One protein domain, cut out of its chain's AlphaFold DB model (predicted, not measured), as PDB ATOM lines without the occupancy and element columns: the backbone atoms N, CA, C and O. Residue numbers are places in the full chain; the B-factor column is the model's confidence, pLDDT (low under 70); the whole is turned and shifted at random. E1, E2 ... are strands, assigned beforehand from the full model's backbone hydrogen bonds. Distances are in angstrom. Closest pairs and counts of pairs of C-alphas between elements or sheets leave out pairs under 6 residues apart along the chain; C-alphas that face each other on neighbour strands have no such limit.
ATOM      1  N   GLU A  48       6.906  26.719 -36.337       95.00
ATOM      2  CA  GLU A  48       5.622  27.338 -36.032       95.00
ATOM      3  C   GLU A  48       5.201  28.254 -37.184       95.00
ATOM      4  O   GLU A  48       6.038  28.883 -37.834       95.00
ATOM      5  N   GLU A  49       3.898  28.343 -37.428       95.06
ATOM      6  CA  GLU A  49       3.326  29.278 -38.396       95.06
ATOM      7  C   GLU A  49       2.970  30.592 -37.691       95.06
ATOM      8  O   GLU A  49       2.116  30.628 -36.803       95.06
ATOM      9  N   VAL A  50       3.622  31.683 -38.089       94.94
ATOM     10  CA  VAL A  50       3.461  33.009 -37.482       94.94
ATOM     11  C   VAL A  50       2.832  33.968 -38.494       94.94
ATOM     12  O   VAL A  50       3.507  34.378 -39.443       94.94
ATOM     13  N   PRO A  51       1.556  34.363 -38.315       95.56
ATOM     14  CA  PRO A  51       0.940  35.417 -39.114       95.56
ATOM     15  C   PRO A  51       1.649  36.755 -38.892       95.56
ATOM     16  O   PRO A  51       1.835  37.191 -37.755       95.56
ATOM     17  N   HIS A  52       2.018  37.429 -39.975       94.50
ATOM     18  CA  HIS A  52       2.692  38.720 -39.932       94.50
ATOM     19  C   HIS A  52       2.289  39.547 -41.156       94.50
ATOM     20  O   HIS A  52       2.605  39.204 -42.293       94.50
ATOM     21  N   GLY A  53       1.559  40.640 -40.930       91.88
ATOM     22  CA  GLY A  53       0.948  41.398 -42.023       91.88
ATOM     23  C   GLY A  53      -0.163  40.598 -42.708       91.88
ATOM     24  O   GLY A  53      -1.145  40.236 -42.062       91.88
ATOM     25  N   ASP A  54      -0.017  40.354 -44.010       95.00
ATOM     26  CA  ASP A  54      -0.987  39.663 -44.870       95.00
ATOM     27  C   ASP A  54      -0.598  38.214 -45.219       95.00
ATOM     28  O   ASP A  54      -1.316  37.543 -45.961       95.00
ATOM     29  N   HIS A  55       0.512  37.713 -44.676       95.50
ATOM     30  CA  HIS A  55       1.013  36.366 -44.930       95.50
ATOM     31  C   HIS A  55       1.518  35.690 -43.649       95.50
ATOM     32  O   HIS A  55       1.478  36.248 -42.552       95.50
ATOM     33  N   VAL A  56       1.949  34.440 -43.791       97.31
ATOM     34  CA  VAL A  56       2.468  33.603 -42.706       97.31
ATOM     35  C   VAL A  56       3.950  33.348 -42.949       97.31
ATOM     36  O   VAL A  56       4.350  33.080 -44.083       97.31
ATOM     37  N   HIS A  57       4.745  33.405 -41.885       97.81
ATOM     38  CA  HIS A  57       6.126  32.936 -41.882       97.81
ATOM     39  C   HIS A  57       6.255  31.624 -41.120       97.81
ATOM     40  O   HIS A  57       5.589  31.416 -40.106       97.81
ATOM     41  N   TYR A  58       7.162  30.773 -41.580       97.00
ATOM     42  CA  TYR A  58       7.517  29.522 -40.924       97.00
ATOM     43  C   TYR A  58       8.766  29.755 -40.074       97.00
ATOM     44  O   TYR A  58       9.834  30.065 -40.599       97.00
ATOM     45  N   VAL A  59       8.625  29.654 -38.755       97.12
ATOM     46  CA  VAL A  59       9.650  30.058 -37.783       97.12
ATOM     47  C   VAL A  59      10.103  28.833 -36.991       97.12
ATOM     48  O   VAL A  59       9.261  28.156 -36.404       97.12
ATOM     49  N   PRO A  60      11.399  28.496 -36.951       96.19
ATOM     50  CA  PRO A  60      11.858  27.334 -36.207       96.19
ATOM     51  C   PRO A  60      11.727  27.572 -34.697       96.19
ATOM     52  O   PRO A  60      11.800  28.704 -34.213       96.19
ATOM     53  N   LYS A  61      11.556  26.490 -33.932       92.94
ATOM     54  CA  LYS A  61      11.384  26.558 -32.466       92.94
ATOM     55  C   LYS A  61      12.603  27.124 -31.731       92.94
ATOM     56  O   LYS A  61      12.470  27.599 -30.608       92.94
ATOM     57  N   ASP A  62      13.776  27.064 -32.353       94.88
ATOM     58  CA  ASP A  62      15.053  27.594 -31.874       94.88
ATOM     59  C   ASP A  62      15.446  28.909 -32.571       94.88
ATOM     60  O   ASP A  62      16.635  29.189 -32.715       94.88
ATOM     61  N   ARG A  63      14.471  29.717 -33.023       96.00
ATOM     62  CA  ARG A  63      14.735  31.004 -33.688       96.00
ATOM     63  C   ARG A  63      15.684  31.895 -32.883       96.00
ATOM     64  O   ARG A  63      15.612  31.960 -31.656       96.00
ATOM     65  N   ASN A  64      16.478  32.689 -33.591       96.69
ATOM     66  CA  ASN A  64      17.147  33.833 -32.991       96.69
ATOM     67  C   ASN A  64      16.132  34.983 -32.824       96.69
ATOM     68  O   ASN A  64      15.576  35.462 -33.810       96.69
ATOM     69  N   GLU A  65      15.869  35.419 -31.588       96.00
ATOM     70  CA  GLU A  65      14.882  36.475 -31.295       96.00
ATOM     71  C   GLU A  65      15.278  37.859 -31.831       96.00
ATOM     72  O   GLU A  65      14.402  38.696 -32.049       96.00
ATOM     73  N   ASP A  66      16.567  38.081 -32.110       97.75
ATOM     74  CA  ASP A  66      17.062  39.316 -32.726       97.75
ATOM     75  C   ASP A  66      16.784  39.370 -34.242       97.75
ATOM     76  O   ASP A  66      16.934  40.417 -34.880       97.75
ATOM     77  N   VAL A  67      16.375  38.247 -34.847       97.25
ATOM     78  CA  VAL A  67      16.031  38.168 -36.268       97.25
ATOM     79  C   VAL A  67      14.550  38.524 -36.446       97.25
ATOM     80  O   VAL A  67      13.675  37.864 -35.879       97.25
ATOM     81  N   PRO A  68      14.216  39.554 -37.249       96.12
ATOM     82  CA  PRO A  68      12.829  39.964 -37.434       96.12
ATOM     83  C   PRO A  68      12.021  38.875 -38.147       96.12
ATOM     84  O   PRO A  68      12.516  38.249 -39.081       96.12
ATOM     85  N   ILE A  69      10.741  38.716 -37.783       96.81
ATOM     86  CA  ILE A  69       9.831  37.711 -38.374       96.81
ATOM     87  C   ILE A  69       9.829  37.744 -39.911       96.81
ATOM     88  O   ILE A  69       9.830  36.700 -40.552       96.81
ATOM     89  N   GLY A  70       9.928  38.939 -40.502       96.06
ATOM     90  CA  GLY A  70       9.973  39.124 -41.954       96.06
ATOM     91  C   GLY A  70      11.150  38.455 -42.683       96.06
ATOM     92  O   GLY A  70      11.127  38.387 -43.908       96.06
ATOM     93  N   ARG A  71      12.188  37.990 -41.972       96.12
ATOM     94  CA  ARG A  71      13.332  37.251 -42.546       96.12
ATOM     95  C   ARG A  71      13.041  35.774 -42.789       96.12
ATOM     96  O   ARG A  71      13.751  35.157 -43.575       96.12
ATOM     97  N   PHE A  72      12.057  35.212 -42.098       98.19
ATOM     98  CA  PHE A  72      11.739  33.793 -42.186       98.19
ATOM     99  C   PHE A  72      10.981  33.488 -43.490       98.19
ATOM    100  O   PHE A  72      10.339  34.377 -44.053       98.19
ATOM    101  N   PRO A  73      11.037  32.257 -44.018       97.50
ATOM    102  CA  PRO A  73      10.382  31.928 -45.276       97.50
ATOM    103  C   PRO A  73       8.856  31.955 -45.140       97.50
ATOM    104  O   PRO A  73       8.300  31.705 -44.072       97.50
ATOM    105  N   THR A  74       8.176  32.218 -46.254       97.19
ATOM    106  CA  THR A  74       6.706  32.171 -46.380       97.19
ATOM    107  C   THR A  74       6.214  30.889 -47.049       97.19
ATOM    108  O   THR A  74       5.038  30.751 -47.382       97.19
ATOM    109  N   GLN A  75       7.121  29.929 -47.237       95.31
ATOM    110  CA  GLN A  75       6.840  28.567 -47.672       95.31
ATOM    111  C   GLN A  75       7.444  27.591 -46.656       95.31
ATOM    112  O   GLN A  75       8.509  27.888 -46.102       95.31
ATOM    113  N   PRO A  76       6.781  26.452 -46.389       94.38
ATOM    114  CA  PRO A  76       7.330  25.444 -45.497       94.38
ATOM    115  C   PRO A  76       8.566  24.789 -46.143       94.38
ATOM    116  O   PRO A  76       8.634  24.711 -47.372       94.38
ATOM    117  N   PRO A  77       9.529  24.294 -45.343       94.56
ATOM    118  CA  PRO A  77      10.656  23.523 -45.859       94.56
ATOM    119  C   PRO A  77      10.158  22.228 -46.515       94.56
ATOM    120  O   PRO A  77       9.151  21.653 -46.081       94.56
ATOM    121  N   ALA A  78      10.857  21.762 -47.550       94.56
ATOM    122  CA  ALA A  78      10.569  20.482 -48.181       94.56
ATOM    123  C   ALA A  78      10.960  19.296 -47.278       94.56
ATOM    124  O   ALA A  78      11.571  19.443 -46.218       94.56
ATOM    125  N   GLU A  79      10.601  18.085 -47.707       92.88
ATOM    126  CA  GLU A  79      11.055  16.866 -47.039       92.88
ATOM    127  C   GLU A  79      12.591  16.792 -47.057       92.88
ATOM    128  O   GLU A  79      13.214  16.918 -48.109       92.88
ATOM    129  N   GLY A  80      13.199  16.598 -45.883       93.81
ATOM    130  CA  GLY A  80      14.655  16.601 -45.725       93.81
ATOM    131  C   GLY A  80      15.284  17.996 -45.679       93.81
ATOM    132  O   GLY A  80      16.504  18.103 -45.763       93.81
ATOM    133  N   GLU A  81      14.491  19.059 -45.537       96.31
ATOM    134  CA  GLU A  81      14.967  20.419 -45.281       96.31
ATOM    135  C   GLU A  81      14.545  20.911 -43.891       96.31
ATOM    136  O   GLU A  81      13.566  20.455 -43.297       96.31
ATOM    137  N   ARG A  82      15.270  21.906 -43.382       96.06
ATOM    138  CA  ARG A  82      14.944  22.613 -42.143       96.06
ATOM    139  C   ARG A  82      15.164  24.111 -42.293       96.06
ATOM    140  O   ARG A  82      15.982  24.549 -43.094       96.06
ATOM    141  N   ILE A  83      14.487  24.882 -41.449       97.50
ATOM    142  CA  ILE A  83      14.704  26.326 -41.324       97.50
ATOM    143  C   ILE A  83      15.750  26.565 -40.225       97.50
ATOM    144  O   ILE A  83      15.667  25.965 -39.150       97.50
ATOM    145  N   THR A  84      16.763  27.386 -40.489       96.62
ATOM    146  CA  THR A  84      17.776  27.786 -39.501       96.62
ATOM    147  C   THR A  84      17.232  28.858 -38.556       96.62
ATOM    148  O   THR A  84      16.292  29.569 -38.923       96.62
ATOM    149  N   PRO A  85      17.837  29.046 -37.368       97.50
ATOM    150  CA  PRO A  85      17.479  30.145 -36.469       97.50
ATOM    151  C   PRO A  85      17.496  31.536 -37.122       97.50
ATOM    152  O   PRO A  85      16.794  32.435 -36.659       97.50
ATOM    153  N   GLU A  86      18.266  31.701 -38.200       97.75
ATOM    154  CA  GLU A  86      18.419  32.924 -38.988       97.75
ATOM    155  C   GLU A  86      17.404  33.068 -40.141       97.75
ATOM    156  O   GLU A  86      17.370  34.113 -40.795       97.75
ATOM    157  N   GLY A  87      16.572  32.049 -40.382       96.69
ATOM    158  CA  GLY A  87      15.516  32.062 -41.398       96.69
ATOM    159  C   GLY A  87      15.913  31.489 -42.760       96.69
ATOM    160  O   GLY A  87      15.213  31.724 -43.741       96.69
ATOM    161  N   GLU A  88      17.009  30.737 -42.851       96.94
ATOM    162  CA  GLU A  88      17.449  30.095 -44.098       96.94
ATOM    163  C   GLU A  88      16.919  28.661 -44.200       96.94
ATOM    164  O   GLU A  88      16.870  27.945 -43.204       96.94
ATOM    165  N   ILE A  89      16.554  28.215 -45.403       96.81
ATOM    166  CA  ILE A  89      16.219  26.807 -45.657       96.81
ATOM    167  C   ILE A  89      17.501  26.064 -46.034       96.81
ATOM    168  O   ILE A  89      18.203  26.459 -46.967       96.81
ATOM    169  N   VAL A  90      17.811  24.994 -45.306       96.56
ATOM    170  CA  VAL A  90      19.009  24.166 -45.509       96.56
ATOM    171  C   VAL A  90      18.655  22.676 -45.467       96.56
ATOM    172  O   VAL A  90      17.678  22.313 -44.809       96.56
ATOM    173  N   PRO A  91      19.452  21.788 -46.093       96.88
ATOM    174  CA  PRO A  91      19.292  20.345 -45.926       96.88
ATOM    175  C   PRO A  91      19.357  19.925 -44.450       96.88
ATOM    176  O   PRO A  91      20.217  20.387 -43.689       96.88
ATOM    177  N   ASP A  92      18.452  19.040 -44.041       91.75
ATOM    178  CA  ASP A  92      18.413  18.463 -42.703       91.75
ATOM    179  C   ASP A  92      19.348  17.250 -42.637       91.75
ATOM    180  O   ASP A  92      18.968  16.111 -42.892       91.75
TER     181      ASP A  92
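This is residues 48 to 92 of the 94 residues of an uncharacterized protein of Bacteroidetes bacterium QH_7_62_13 (UniProt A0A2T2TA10). Little regular structure is present: two small two-stranded hairpins, E1 with E2 and E3 with E4, lie toward opposite ends of the longest axis, joined by a long looping stretch, residues 61 to 80. The printed part has 45 residues with no named helix and four named strands, E1 to E4 in chain order, in two antiparallel sheets; the class is all strand, with 17 residues in named elements. It is compact, radius of gyration of the C-alphas 9.8 A, spanning 28 by 21 by 14 A.

E1, residues 48 to 52, and E2, residues 55 to 60, form an antiparallel hairpin at 144 degrees, with N 50 and O 57 2.8 A apart, within hydrogen-bond range. E3, residues 81 to 83, and E4, residues 89 to 91, form another at 142 degrees, with N 82 and O 90 at 2.8 A. The closest C-alphas of E2 and E3, Pro 60 and Ile 83, are 5.9 A apart. E1 is apart from E3 and E4, and E2 from E4.

E1 measures 12.4 A from C-alpha 48 at (5.622, 27.338, -36.032), E2 16.6 A, E3 7.1 A, and E4 7.2 A to C-alpha 91 at (19.292, 20.345, -45.926).

The two C-alphas farthest apart, Gly 53 and Asp 92, are 28.8 A apart. The link E2 to E3 is long. The printed part has no cut, and no printed residue is under pLDDT 70.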